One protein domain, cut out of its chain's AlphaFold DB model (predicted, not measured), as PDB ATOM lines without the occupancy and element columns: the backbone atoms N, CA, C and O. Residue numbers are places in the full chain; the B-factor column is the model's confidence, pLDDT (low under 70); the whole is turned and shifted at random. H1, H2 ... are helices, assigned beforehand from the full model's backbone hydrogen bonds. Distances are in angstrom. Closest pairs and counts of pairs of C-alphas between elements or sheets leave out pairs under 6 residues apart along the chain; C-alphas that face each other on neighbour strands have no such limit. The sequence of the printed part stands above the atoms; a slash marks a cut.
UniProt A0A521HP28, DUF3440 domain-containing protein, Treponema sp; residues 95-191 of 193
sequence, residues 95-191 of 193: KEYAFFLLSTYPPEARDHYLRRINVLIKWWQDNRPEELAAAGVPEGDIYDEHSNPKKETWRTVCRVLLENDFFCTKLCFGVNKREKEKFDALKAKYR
ATOM      1  N   LYS A  95      36.414 -24.190  11.434       91.75
ATOM      2  CA  LYS A  95      37.185 -25.428  11.285       91.75
ATOM      3  C   LYS A  95      36.493 -26.631  11.929       91.75
ATOM      4  O   LYS A  95      36.307 -27.646  11.262       91.75
ATOM      5  N   GLU A  96      36.087 -26.533  13.197       88.50
ATOM      6  CA  GLU A  96      35.332 -27.600  13.878       88.50
ATOM      7  C   GLU A  96      34.049 -27.944  13.125       88.50
ATOM      8  O   GLU A  96      33.756 -29.118  12.895       88.50
ATOM      9  N   TYR A  97      33.319 -26.918  12.684       88.62
ATOM     10  CA  TYR A  97      32.105 -27.109  11.905       88.62
ATOM     11  C   TYR A  97      32.378 -27.805  10.561       88.62
ATOM     12  O   TYR A  97      31.646 -28.718  10.191       88.62
ATOM     13  N   ALA A  98      33.464 -27.464   9.861       90.81
ATOM     14  CA  ALA A  98      33.866 -28.128   8.621       90.81
ATOM     15  C   ALA A  98      34.165 -29.617   8.841       90.81
ATOM     16  O   ALA A  98      33.720 -30.450   8.056       90.81
ATOM     17  N   PHE A  99      34.884 -29.968   9.912       90.56
ATOM     18  CA  PHE A  99      35.165 -31.370  10.243       90.56
ATOM     19  C   PHE A  99      33.913 -32.138  10.665       90.56
ATOM     20  O   PHE A  99      33.780 -33.311  10.316       90.56
ATOM     21  N   PHE A 100      32.979 -31.484  11.357       87.94
ATOM     22  CA  PHE A 100      31.666 -32.060  11.631       87.94
ATOM     23  C   PHE A 100      30.887 -32.312  10.339       87.94
ATOM     24  O   PHE A 100      30.393 -33.412  10.138       87.94
ATOM     25  N   LEU A 101      30.829 -31.339   9.425       85.38
ATOM     26  CA  LEU A 101      30.190 -31.539   8.124       85.38
ATOM     27  C   LEU A 101      30.847 -32.701   7.379       85.38
ATOM     28  O   LEU A 101      30.156 -33.594   6.923       85.38
ATOM     29  N   LEU A 102      32.177 -32.762   7.321       89.06
ATOM     30  CA  LEU A 102      32.886 -33.873   6.682       89.06
ATOM     31  C   LEU A 102      32.566 -35.234   7.310       89.06
ATOM     32  O   LEU A 102      32.589 -36.232   6.594       89.06
ATOM     33  N   SER A 103      32.270 -35.308   8.610       85.00
ATOM     34  CA  SER A 103      31.938 -36.577   9.264       85.00
ATOM     35  C   SER A 103      30.564 -37.120   8.861       85.00
ATOM     36  O   SER A 103      30.365 -38.332   8.942       85.00
ATOM     37  N   THR A 104      29.656 -36.268   8.368       84.25
ATOM     38  CA  THR A 104      28.329 -36.680   7.884       84.25
ATOM     39  C   THR A 104      28.332 -37.171   6.434       84.25
ATOM     40  O   THR A 104      27.371 -37.808   6.004       84.25
ATOM     41  N   TYR A 105      29.403 -36.914   5.675       82.00
ATOM     42  CA  TYR A 105      29.514 -37.329   4.275       82.00
ATOM     43  C   TYR A 105      29.852 -38.821   4.113       82.00
ATOM     44  O   TYR A 105      30.623 -39.375   4.906       82.00
ATOM     45  N   PRO A 106      29.386 -39.461   3.018       86.06
ATOM     46  CA  PRO A 106      29.870 -40.776   2.610       86.06
ATOM     47  C   PRO A 106      31.400 -40.789   2.442       86.06
ATOM     48  O   PRO A 106      31.964 -39.776   2.003       86.06
ATOM     49  N   PRO A 107      32.081 -41.915   2.731       87.31
ATOM     50  CA  PRO A 107      33.543 -41.989   2.725       87.31
ATOM     51  C   PRO A 107      34.195 -41.454   1.445       87.31
ATOM     52  O   PRO A 107      35.146 -40.684   1.524       87.31
ATOM     53  N   GLU A 108      33.656 -41.767   0.264       86.06
ATOM     54  CA  GLU A 108      34.266 -41.365  -1.009       86.06
ATOM     55  C   GLU A 108      34.173 -39.855  -1.266       86.06
ATOM     56  O   GLU A 108      35.121 -39.238  -1.763       86.06
ATOM     57  N   ALA A 109      33.035 -39.248  -0.921       84.00
ATOM     58  CA  ALA A 109      32.844 -37.806  -1.033       84.00
ATOM     59  C   ALA A 109      33.700 -37.070   0.007       84.00
ATOM     60  O   ALA A 109      34.378 -36.094  -0.319       84.00
ATOM     61  N   ARG A 110      33.748 -37.588   1.239       89.44
ATOM     62  CA  ARG A 110      34.595 -37.063   2.313       89.44
ATOM     63  C   ARG A 110      36.072 -37.061   1.921       89.44
ATOM     64  O   ARG A 110      36.732 -36.030   2.047       89.44
ATOM     65  N   ASP A 111      36.580 -38.172   1.394       91.62
ATOM     66  CA  ASP A 111      37.980 -38.305   0.977       91.62
ATOM     67  C   ASP A 111      38.315 -37.376  -0.198       91.62
ATOM     68  O   ASP A 111      39.410 -36.805  -0.273       91.62
ATOM     69  N   HIS A 112      37.356 -37.162  -1.109       90.88
ATOM     70  CA  HIS A 112      37.486 -36.152  -2.153       90.88
ATOM     71  C   HIS A 112      37.685 -34.751  -1.553       90.88
ATOM     72  O   HIS A 112      38.666 -34.084  -1.894       90.88
ATOM     73  N   TYR A 113      36.801 -34.314  -0.651       91.75
ATOM     74  CA  TYR A 113      36.892 -32.984  -0.047       91.75
ATOM     75  C   TYR A 113      38.150 -32.816   0.807       91.75
ATOM     76  O   TYR A 113      38.832 -31.800   0.677       91.75
ATOM     77  N   LEU A 114      38.527 -33.819   1.605       93.69
ATOM     78  CA  LEU A 114      39.757 -33.798   2.406       93.69
ATOM     79  C   LEU A 114      40.999 -33.591   1.539       93.69
ATOM     80  O   LEU A 114      41.850 -32.760   1.850       93.69
ATOM     81  N   ARG A 115      41.083 -34.283   0.399       93.06
ATOM     82  CA  ARG A 115      42.177 -34.096  -0.563       93.06
ATOM     83  C   ARG A 115      42.242 -32.660  -1.089       93.06
ATOM     84  O   ARG A 115      43.337 -32.134  -1.259       93.06
ATOM     85  N   ARG A 116      41.099 -32.009  -1.326       91.81
ATOM     86  CA  ARG A 116      41.036 -30.607  -1.780       91.81
ATOM     87  C   ARG A 116      41.412 -29.633  -0.668       91.81
ATOM     88  O   ARG A 116      42.190 -28.715  -0.912       91.81
ATOM     89  N   ILE A 117      40.943 -29.876   0.552       93.06
ATOM     90  CA  ILE A 117      41.316 -29.098   1.741       93.06
ATOM     91  C   ILE A 117      42.826 -29.204   2.002       93.06
ATOM     92  O   ILE A 117      43.464 -28.200   2.294       93.06
ATOM     93  N   ASN A 118      43.440 -30.371   1.804       93.81
ATOM     94  CA  ASN A 118      44.894 -30.516   1.928       93.81
ATOM     95  C   ASN A 118      45.661 -29.680   0.894       93.81
ATOM     96  O   ASN A 118      46.693 -29.102   1.223       93.81
ATOM     97  N   VAL A 119      45.155 -29.570  -0.340       92.50
ATOM     98  CA  VAL A 119      45.750 -28.677  -1.351       92.50
ATOM     99  C   VAL A 119      45.622 -27.212  -0.931       92.50
ATOM    100  O   VAL A 119      46.581 -26.463  -1.085       92.50
ATOM    101  N   LEU A 120      44.483 -26.817  -0.356       91.50
ATOM    102  CA  LEU A 120      44.286 -25.476   0.199       91.50
ATOM    103  C   LEU A 120      45.293 -25.176   1.321       91.50
ATOM    104  O   LEU A 120      45.933 -24.129   1.311       91.50
ATOM    105  N   ILE A 121      45.466 -26.101   2.269       91.06
ATOM    106  CA  ILE A 121      46.421 -25.951   3.377       91.06
ATOM    107  C   ILE A 121      47.853 -25.856   2.843       91.06
ATOM    108  O   ILE A 121      48.608 -24.991   3.280       91.06
ATOM    109  N   LYS A 122      48.220 -26.697   1.870       92.31
ATOM    110  CA  LYS A 122      49.534 -26.628   1.225       92.31
ATOM    111  C   LYS A 122      49.753 -25.282   0.530       92.31
ATOM    112  O   LYS A 122      50.807 -24.680   0.679       92.31
ATOM    113  N   TRP A 123      48.745 -24.773  -0.173       91.06
ATOM    114  CA  TRP A 123      48.824 -23.453  -0.790       91.06
ATOM    115  C   TRP A 123      49.087 -22.351   0.249       91.06
ATOM    116  O   TRP A 123      49.924 -21.485   0.005       91.06
ATOM    117  N   TRP A 124      48.448 -22.413   1.424       90.06
ATOM    118  CA  TRP A 124      48.733 -21.496   2.536       90.06
ATOM    119  C   TRP A 124      50.170 -21.622   3.049       90.06
ATOM    120  O   TRP A 124      50.809 -20.603   3.299       90.06
ATOM    121  N   GLN A 125      50.690 -22.846   3.171       90.12
ATOM    122  CA  GLN A 125      52.083 -23.088   3.564       90.12
ATOM    123  C   GLN A 125      53.068 -22.462   2.569       90.12
ATOM    124  O   GLN A 125      54.030 -21.827   2.987       90.12
ATOM    125  N   ASP A 126      52.798 -22.598   1.270       91.19
ATOM    126  CA  ASP A 126      53.696 -22.129   0.214       91.19
ATOM    127  C   ASP A 126      53.619 -20.599   0.013       91.19
ATOM    128  O   ASP A 126      54.628 -19.961  -0.280       91.19
ATOM    129  N   ASN A 127      52.435 -19.990   0.161       87.81
ATOM    130  CA  ASN A 127      52.210 -18.580  -0.192       87.81
ATOM    131  C   ASN A 127      52.185 -17.627   1.006       87.81
ATOM    132  O   ASN A 127      52.435 -16.434   0.823       87.81
ATOM    133  N   ARG A 128      51.805 -18.107   2.197       87.00
ATOM    134  CA  ARG A 128      51.578 -17.295   3.407       87.00
ATOM    135  C   ARG A 128      51.990 -18.052   4.689       87.00
ATOM    136  O   ARG A 128      51.171 -18.208   5.599       87.00
ATOM    137  N   PRO A 129      53.252 -18.515   4.793       89.00
ATOM    138  CA  PRO A 129      53.706 -19.327   5.924       89.00
ATOM    139  C   PRO A 129      53.642 -18.586   7.268       89.00
ATOM    140  O   PRO A 129      53.289 -19.193   8.274       89.00
ATOM    141  N   GLU A 130      53.936 -17.283   7.294       86.19
ATOM    142  CA  GLU A 130      53.917 -16.471   8.522       86.19
ATOM    143  C   GLU A 130      52.495 -16.280   9.073       86.19
ATOM    144  O   GLU A 130      52.258 -16.511  10.259       86.19
ATOM    145  N   GLU A 131      51.525 -15.940   8.211       83.75
ATOM    146  CA  GLU A 131      50.104 -15.840   8.594       83.75
ATOM    147  C   GLU A 131      49.583 -17.192   9.109       83.75
ATOM    148  O   GLU A 131      48.912 -17.261  10.143       83.75
ATOM    149  N   LEU A 132      49.943 -18.281   8.416       86.19
ATOM    150  CA  LEU A 132      49.559 -19.634   8.808       86.19
ATOM    151  C   LEU A 132      50.167 -20.037  10.161       86.19
ATOM    152  O   LEU A 132      49.487 -20.683  10.955       86.19
ATOM    153  N   ALA A 133      51.419 -19.666  10.444       85.06
ATOM    154  CA  ALA A 133      52.073 -19.975  11.716       85.06
ATOM    155  C   ALA A 133      51.480 -19.181  12.891       85.06
ATOM    156  O   ALA A 133      51.379 -19.711  13.996       85.06
ATOM    157  N   ALA A 134      51.069 -17.932  12.655       85.44
ATOM    158  CA  ALA A 134      50.521 -17.065  13.692       85.44
ATOM    159  C   ALA A 134      49.095 -17.456  14.113       85.44
ATOM    160  O   ALA A 134      48.789 -17.484  15.304       85.44
ATOM    161  N   ALA A 135      48.215 -17.736  13.145       81.12
ATOM    162  CA  ALA A 135      46.783 -17.910  13.407       81.12
ATOM    163  C   ALA A 135      46.144 -19.113  12.693       81.12
ATOM    164  O   ALA A 135      44.967 -19.406  12.913       81.12
ATOM    165  N   GLY A 136      46.892 -19.837  11.860       85.94
ATOM    166  CA  GLY A 136      46.344 -20.884  11.004       85.94
ATOM    167  C   GLY A 136      45.566 -20.329   9.807       85.94
ATOM    168  O   GLY A 136      45.597 -19.140   9.501       85.94
ATOM    169  N   VAL A 137      44.872 -21.223   9.094       86.88
ATOM    170  CA  VAL A 137      43.977 -20.819   8.003       86.88
ATOM    171  C   VAL A 137      42.845 -19.969   8.594       86.88
ATOM    172  O   VAL A 137      42.222 -20.408   9.563       86.88
ATOM    173  N   PRO A 138      42.535 -18.799   8.013       88.75
ATOM    174  CA  PRO A 138      41.471 -17.926   8.487       88.75
ATOM    175  C   PRO A 138      40.121 -18.606   8.716       88.75
ATOM    176  O   PRO A 138      39.641 -19.373   7.880       88.75
ATOM    177  N   GLU A 139      39.456 -18.246   9.814       86.94
ATOM    178  CA  GLU A 139      38.154 -18.809  10.183       86.94
ATOM    179  C   GLU A 139      36.978 -18.184   9.408       86.94
ATOM    180  O   GLU A 139      36.045 -18.895   9.052       86.94
ATOM    181  N   GLY A 140      37.005 -16.874   9.132       81.12
ATOM    182  CA  GLY A 140      35.849 -16.104   8.642       81.12
ATOM    183  C   GLY A 140      36.087 -15.304   7.358       81.12
ATOM    184  O   GLY A 140      36.997 -15.603   6.589       81.12
ATOM    185  N   ASP A 141      35.249 -14.286   7.134       67.94
ATOM    186  CA  ASP A 141      35.422 -13.333   6.032       67.94
ATOM    187  C   ASP A 141      36.600 -12.416   6.336       67.94
ATOM    188  O   ASP A 141      36.500 -11.496   7.146       67.94
ATOM    189  N   ILE A 142      37.723 -12.685   5.682       68.25
ATOM    190  CA  ILE A 142      38.847 -11.760   5.631       68.25
ATOM    191  C   ILE A 142      38.820 -11.114   4.260       68.25
ATOM    192  O   ILE A 142      38.650 -11.816   3.269       68.25
ATOM    193  N   TYR A 143      38.991  -9.802   4.200       69.81
ATOM    194  CA  TYR A 143      39.139  -9.085   2.941       69.81
ATOM    195  C   TYR A 143      40.626  -8.876   2.650       69.81
ATOM    196  O   TYR A 143      41.424  -8.693   3.571       69.81
ATOM    197  N   ASP A 144      41.013  -8.974   1.385       69.06
ATOM    198  CA  ASP A 144      42.337  -8.572   0.930       69.06
ATOM    199  C   ASP A 144      42.477  -7.037   0.927       69.06
ATOM    200  O   ASP A 144      41.536  -6.295   1.219       69.06
ATOM    201  N   GLU A 145      43.672  -6.552   0.597       66.00
ATOM    202  CA  GLU A 145      43.983  -5.117   0.507       66.00
ATOM    203  C   GLU A 145      43.107  -4.359  -0.510       66.00
ATOM    204  O   GLU A 145      42.906  -3.153  -0.384       66.00
ATOM    205  N   HIS A 146      42.522  -5.073  -1.477       71.00
ATOM    206  CA  HIS A 146      41.615  -4.546  -2.492       71.00
ATOM    207  C   HIS A 146      40.138  -4.667  -2.082       71.00
ATOM    208  O   HIS A 146      39.249  -4.459  -2.907       71.00
ATOM    209  N   SER A 147      39.856  -4.984  -0.813       69.06
ATOM    210  CA  SER A 147      38.506  -5.220  -0.288       69.06
ATOM    211  C   SER A 147      37.760  -6.386  -0.951       69.06
ATOM    212  O   SER A 147      36.535  -6.472  -0.855       69.06
ATOM    213  N   ASN A 148      38.465  -7.322  -1.593       70.00
ATOM    214  CA  ASN A 148      37.864  -8.567  -2.054       70.00
ATOM    215  C   ASN A 148      37.896  -9.602  -0.927       70.00
ATOM    216  O   ASN A 148      38.917  -9.757  -0.260       70.00
ATOM    217  N   PRO A 149      36.816 -10.363  -0.704       68.62
ATOM    218  CA  PRO A 149      36.843 -11.427   0.289       68.62
ATOM    219  C   PRO A 149      37.855 -12.509  -0.127       68.62
ATOM    220  O   PRO A 149      37.731 -13.088  -1.211       68.62
ATOM    221  N   LYS A 150      38.824 -12.810   0.749       75.69
ATOM    222  CA  LYS A 150      39.690 -13.992   0.656       75.69
ATOM    223  C   LYS A 150      38.792 -15.222   0.585       75.69
ATOM    224  O   LYS A 150      37.900 -15.417   1.414       75.69
ATOM    225  N   LYS A 151      39.023 -16.062  -0.418       79.56
ATOM    226  CA  LYS A 151      38.208 -17.258  -0.661       79.56
ATOM    227  C   LYS A 151      38.771 -18.468   0.077       79.56
ATOM    228  O   LYS A 151      38.072 -19.446   0.288       79.56
ATOM    229  N   GLU A 152      40.010 -18.392   0.538       85.75
ATOM    230  CA  GLU A 152      40.796 -19.490   1.088       85.75
ATOM    231  C   GLU A 152      40.593 -19.664   2.608       85.75
ATOM    232  O   GLU A 152      41.557 -19.850   3.346       85.75
ATOM    233  N   THR A 153      39.351 -19.582   3.097       89.94
ATOM    234  CA  THR A 153      39.013 -19.570   4.539       89.94
ATOM    235  C   THR A 153      38.159 -20.775   4.952       89.94
ATOM    236  O   THR A 153      37.469 -21.374   4.121       89.94
ATOM    237  N   TRP A 154      38.145 -21.131   6.244       91.38
ATOM    238  CA  TRP A 154      37.318 -22.233   6.767       91.38
ATOM    239  C   TRP A 154      35.819 -21.997   6.579       91.38
ATOM    240  O   TRP A 154      35.077 -22.944   6.307       91.38
ATOM    241  N   ARG A 155      35.363 -20.744   6.645       88.31
ATOM    242  CA  ARG A 155      33.993 -20.375   6.276       88.31
ATOM    243  C   ARG A 155      33.671 -20.757   4.831       88.31
ATOM    244  O   ARG A 155      32.614 -21.333   4.571       88.31
ATOM    245  N   THR A 156      34.580 -20.493   3.894       88.38
ATOM    246  CA  THR A 156      34.380 -20.866   2.485       88.38
ATOM    247  C   THR A 156      34.430 -22.380   2.286       88.38
ATOM    248  O   THR A 156      33.646 -22.912   1.501       88.38
ATOM    249  N   VAL A 157      35.262 -23.100   3.049       90.75
ATOM    250  CA  VAL A 157      35.243 -24.573   3.082       90.75
ATOM    251  C   VAL A 157      33.872 -25.087   3.532       90.75
ATOM    252  O   VAL A 157      33.277 -25.910   2.838       90.75
ATOM    253  N   CYS A 158      33.318 -24.562   4.630       88.38
ATOM    254  CA  CYS A 158      31.973 -24.930   5.088       88.38
ATOM    255  C   CYS A 158      30.911 -24.635   4.029       88.38
ATOM    256  O   CYS A 158      29.990 -25.422   3.846       88.38
ATOM    257  N   ARG A 159      31.056 -23.533   3.288       84.94
ATOM    258  CA  ARG A 159      30.160 -23.203   2.178       84.94
ATOM    259  C   ARG A 159      30.158 -24.265   1.089       84.94
ATOM    260  O   ARG A 159      29.095 -24.697   0.662       84.94
ATOM    261  N   VAL A 160      31.349 -24.664   0.643       88.12
ATOM    262  CA  VAL A 160      31.528 -25.706  -0.375       88.12
ATOM    263  C   VAL A 160      30.878 -27.011   0.081       88.12
ATOM    264  O   VAL A 160      30.188 -27.655  -0.704       88.12
ATOM    265  N   LEU A 161      31.049 -27.357   1.358       87.25
ATOM    266  CA  LEU A 161      30.452 -28.549   1.961       87.25
ATOM    267  C   LEU A 161      28.931 -28.441   2.127       87.25
ATOM    268  O   LEU A 161      28.238 -29.430   1.959       87.25
ATOM    269  N   LEU A 162      28.368 -27.281   2.443       83.06
ATOM    270  CA  LEU A 162      26.912 -27.142   2.574       83.06
ATOM    271  C   LEU A 162      26.210 -27.153   1.215       83.06
ATOM    272  O   LEU A 162      25.149 -27.748   1.057       83.06
ATOM    273  N   GLU A 163      26.824 -26.530   0.213       78.38
ATOM    274  CA  GLU A 163      26.268 -26.449  -1.137       78.38
ATOM    275  C   GLU A 163      26.527 -27.714  -1.978       78.38
ATOM    276  O   GLU A 163      26.098 -27.769  -3.131       78.38
ATOM    277  N   ASN A 164      27.211 -28.726  -1.427       82.31
ATOM    278  CA  ASN A 164      27.681 -29.908  -2.160       82.31
ATOM    279  C   ASN A 164      28.462 -29.531  -3.440       82.31
ATOM    280  O   ASN A 164      28.336 -30.179  -4.483       82.31
ATOM    281  N   ASP A 165      29.275 -28.468  -3.388       85.62
ATOM    282  CA  ASP A 165      30.104 -28.033  -4.518       85.62
ATOM    283  C   ASP A 165      31.273 -29.009  -4.692       85.62
ATOM    284  O   ASP A 165      32.378 -28.787  -4.200       85.62
ATOM    285  N   PHE A 166      31.023 -30.128  -5.374       86.19
ATOM    286  CA  PHE A 166      32.008 -31.188  -5.604       86.19
ATOM    287  C   PHE A 166      33.288 -30.673  -6.267       86.19
ATOM    288  O   PHE A 166      34.370 -31.192  -6.033       86.19
ATOM    289  N   PHE A 167      33.206 -29.632  -7.093       86.94
ATOM    290  CA  PHE A 167      34.384 -29.105  -7.771       86.94
ATOM    291  C   PHE A 167      35.139 -28.071  -6.934       86.94
ATOM    292  O   PHE A 167      36.221 -27.648  -7.343       86.94
ATOM    293  N   CYS A 168      34.638 -27.691  -5.758       88.69
ATOM    294  CA  CYS A 168      35.216 -26.659  -4.900       88.69
ATOM    295  C   CYS A 168      35.464 -25.337  -5.653       88.69
ATOM    296  O   CYS A 168      36.473 -24.666  -5.427       88.69
ATOM    297  N   THR A 169      34.567 -24.957  -6.566       84.50
ATOM    298  CA  THR A 169      34.707 -23.749  -7.399       84.50
ATOM    299  C   THR A 169      34.837 -22.478  -6.561       84.50
ATOM    300  O   THR A 169      35.585 -21.565  -6.914       84.50
ATOM    301  N   LYS A 170      34.173 -22.436  -5.399       82.44
ATOM    302  CA  LYS A 170      34.239 -21.297  -4.468       82.44
ATOM    303  C   LYS A 170      35.583 -21.148  -3.765       82.44
ATOM    304  O   LYS A 170      35.909 -20.044  -3.350       82.44
ATOM    305  N   LEU A 171      36.367 -22.223  -3.697       86.56
ATOM    306  CA  LEU A 171      37.758 -22.225  -3.233       86.56
ATOM    307  C   LEU A 171      38.743 -22.011  -4.403       86.56
ATOM    308  O   LEU A 171      39.893 -22.428  -4.325       86.56
ATOM    309  N   CYS A 172      38.287 -21.408  -5.510       83.12
ATOM    310  CA  CYS A 172      39.080 -21.107  -6.709       83.12
ATOM    311  C   CYS A 172      39.665 -22.323  -7.436       83.12
ATOM    312  O   CYS A 172      40.580 -22.176  -8.250       83.12
ATOM    313  N   PHE A 173      39.147 -23.528  -7.204       85.81
ATOM    314  CA  PHE A 173      39.629 -24.670  -7.959       85.81
ATOM    315  C   PHE A 173      38.999 -24.756  -9.353       85.81
ATOM    316  O   PHE A 173      37.791 -24.602  -9.531       85.81
ATOM    317  N   GLY A 174      39.825 -25.110 -10.338       82.06
ATOM    318  CA  GLY A 174      39.365 -25.458 -11.679       82.06
ATOM    319  C   GLY A 174      38.743 -26.856 -11.755       82.06
ATOM    320  O   GLY A 174      39.125 -27.782 -11.025       82.06
ATOM    321  N   VAL A 175      37.812 -27.014 -12.696       85.19
ATOM    322  CA  VAL A 175      37.267 -28.315 -13.102       85.19
ATOM    323  C   VAL A 175      38.246 -28.966 -14.075       85.19
ATOM    324  O   VAL A 175      38.620 -28.365 -15.079       85.19
ATOM    325  N   ASN A 176      38.653 -30.207 -13.803       85.06
ATOM    326  CA  ASN A 176      39.477 -30.992 -14.721       85.06
ATOM    327  C   ASN A 176      38.738 -32.262 -15.169       85.06
ATOM    328  O   ASN A 176      37.786 -32.706 -14.522       85.06
ATOM    329  N   LYS A 177      39.187 -32.855 -16.283       85.88
ATOM    330  CA  LYS A 177      38.527 -34.017 -16.901       85.88
ATOM    331  C   LYS A 177      38.400 -35.209 -15.941       85.88
ATOM    332  O   LYS A 177      37.331 -35.796 -15.846       85.88
ATOM    333  N   ARG A 178      39.457 -35.508 -15.179       86.88
ATOM    334  CA  ARG A 178      39.494 -36.641 -14.235       86.88
ATOM    335  C   ARG A 178      38.515 -36.470 -13.073       86.88
ATOM    336  O   ARG A 178      37.886 -37.431 -12.651       86.88
ATOM    337  N   GLU A 179      38.390 -35.263 -12.527       86.00
ATOM    338  CA  GLU A 179      37.432 -34.987 -11.451       86.00
ATOM    339  C   GLU A 179      35.993 -35.002 -11.977       86.00
ATOM    340  O   GLU A 179      35.103 -35.463 -11.269       86.00
ATOM    341  N   LYS A 180      35.762 -34.596 -13.232       87.56
ATOM    342  CA  LYS A 180      34.452 -34.755 -13.877       87.56
ATOM    343  C   LYS A 180      34.062 -36.230 -14.023       87.56
ATOM    344  O   LYS A 180      32.966 -36.599 -13.629       87.56
ATOM    345  N   GLU A 181      34.975 -37.078 -14.494       89.50
ATOM    346  CA  GLU A 181      34.747 -38.530 -14.598       89.50
ATOM    347  C   GLU A 181      34.409 -39.157 -13.231       89.50
ATOM    348  O   GLU A 181      33.490 -39.968 -13.128       89.50
ATOM    349  N   LYS A 182      35.094 -38.739 -12.155       86.25
ATOM    350  CA  LYS A 182      34.775 -39.176 -10.782       86.25
ATOM    351  C   LYS A 182      33.398 -38.713 -10.321       86.25
ATOM    352  O   LYS A 182      32.689 -39.486  -9.682       86.25
ATOM    353  N   PHE A 183      33.035 -37.467 -10.620       87.06
ATOM    354  CA  PHE A 183      31.716 -36.932 -10.299       87.06
ATOM    355  C   PHE A 183      30.611 -37.717 -11.010       87.06
ATOM    356  O   PHE A 183      29.640 -38.116 -10.375       87.06
ATOM    357  N   ASP A 184      30.787 -37.999 -12.302       87.25
ATOM    358  CA  ASP A 184      29.826 -38.766 -13.094       87.25
ATOM    359  C   ASP A 184      29.684 -40.206 -12.561       87.25
ATOM    360  O   ASP A 184      28.568 -40.709 -12.436       87.25
ATOM    361  N   ALA A 185      30.790 -40.842 -12.155       87.00
ATOM    362  CA  ALA A 185      30.776 -42.164 -11.526       87.00
ATOM    363  C   ALA A 185      30.059 -42.169 -10.163       87.00
ATOM    364  O   ALA A 185      29.256 -43.061  -9.887       87.00
ATOM    365  N   LEU A 186      30.305 -41.158  -9.321       83.94
ATOM    366  CA  LEU A 186      29.597 -40.968  -8.051       83.94
ATOM    367  C   LEU A 186      28.098 -40.763  -8.281       83.94
ATOM    368  O   LEU A 186      27.277 -41.422  -7.649       83.94
ATOM    369  N   LYS A 187      27.735 -39.905  -9.236       83.25
ATOM    370  CA  LYS A 187      26.341 -39.644  -9.597       83.25
ATOM    371  C   LYS A 187      25.632 -40.896 -10.110       83.25
ATOM    372  O   LYS A 187      24.462 -41.086  -9.809       83.25
ATOM    373  N   ALA A 188      26.324 -41.747 -10.867       86.50
ATOM    374  CA  ALA A 188      25.785 -43.028 -11.314       86.50
ATOM    375  C   ALA A 188      25.589 -44.011 -10.148       86.50
ATOM    376  O   ALA A 188      24.558 -44.670 -10.084       86.50
ATOM    377  N   LYS A 189      26.542 -44.077  -9.207       82.19
ATOM    378  CA  LYS A 189      26.473 -44.953  -8.023       82.19
ATOM    379  C   LYS A 189      25.304 -44.604  -7.098       82.19
ATOM    380  O   LYS A 189      24.671 -45.501  -6.557       82.19
ATOM    381  N   TYR A 190      25.035 -43.315  -6.923       77.88
ATOM    382  CA  TYR A 190      23.985 -42.798  -6.041       77.88
ATOM    383  C   TYR A 190      22.702 -42.419  -6.801       77.88
ATOM    384  O   TYR A 190      21.916 -41.619  -6.313       77.88
ATOM    385  N   ARG A 191      22.496 -42.950  -8.014       77.56
ATOM    386  CA  ARG A 191      21.349 -42.587  -8.864       77.56
ATOM    387  C   ARG A 191      20.010 -43.105  -8.335       77.56
ATOM    388  O   ARG A 191      18.994 -42.461  -8.578       77.56
TER     389      ARG A 191
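AT A GLANCE: This is residues 95 to 191 of the 193 residues of the protein "DUF3440 domain-containing protein" of Treponema sp (UniProt A0A521HP28). Three helices, H1, H2 and H4, run side by side with their centres in a triangle, the long H2 opposite in direction to the other two; short H3 turns off steeply at the far end of H2, and H5 lies at the other end of the elongated body. The group of three is not tightly formed, for H2 meets H1 with residues 110 to 113 alone and H4 is close to H2 but not clearly touching it. The printed part has 97 residues with five named helices, H1 to H5 in order along the chain, and no named strand; the class is all helix. The whole is compact, with a radius of gyration of the C-alphas of 14.3 A and spans of 44 by 27 by 22 A.

IN THESE COORDINATES: H1 holds residues 95 to 104 and begins at C-alpha 95, (37.185, -25.428, 11.285); it is 14.7 A long from first to last C-alpha. H2, residues 107 to 127, is the longest helix at 30.1 A and ends at C-alpha 127, (52.210, -18.580, -0.192). H3 holds residues 129 to 135 and measures 10.3 A. H4 holds residues 154 to 162 and measures 12.2 A. H5, residues 177 to 189, is 18.5 A long and ends at C-alpha 189, (26.473, -44.953, -8.023).

HOW THE PARTS SIT: H1 and H2 form a helical hairpin and only just touch, with 3 pairs of C-alphas within 8 A. Their closest C-alphas, those of Leu 102 and Arg 110, are 5.7 A apart, and they run opposite ways at a shallow tilt of 23 degrees. H1 touches H4 with 11 such pairs, the closest C-alphas being those of Ala 98 and Cys 158 at 5.1 A; they run the same way at a shallow tilt of 20 degrees. H2 and H4 are close but not clearly touching, with the C-alphas of Ile 117 and Val 157 closest at 7.7 A, and run opposite ways at a shallow tilt of 23 degrees. H2 and H3 are also close but not clearly touching, with the C-alphas of Trp 124 and Leu 132 closest at 6.6 A; their steep tilt of 68 degrees is only just short of about perpendicular. H2 and H5 are near each other, with 5 pairs of C-alphas within 10 A. H5 is apart from H1, H3 and H4. In H1, H2, H3, H4 and H5 every O i to N i+4 pair is within hydrogen-bond range.

THE WHOLE: The C-alphas farthest apart, those of Glu 130 and Arg 191, are 45.2 A apart. The printed part has no cut. The links H1 to H2 and H2 to H3 are tight, while H3 to H4, with 18 residues, and H4 to H5, with 14 residues, are long. The mean pLDDT of the printed part is 85.2; residues 141 to 145, 147 and 149 are under 70.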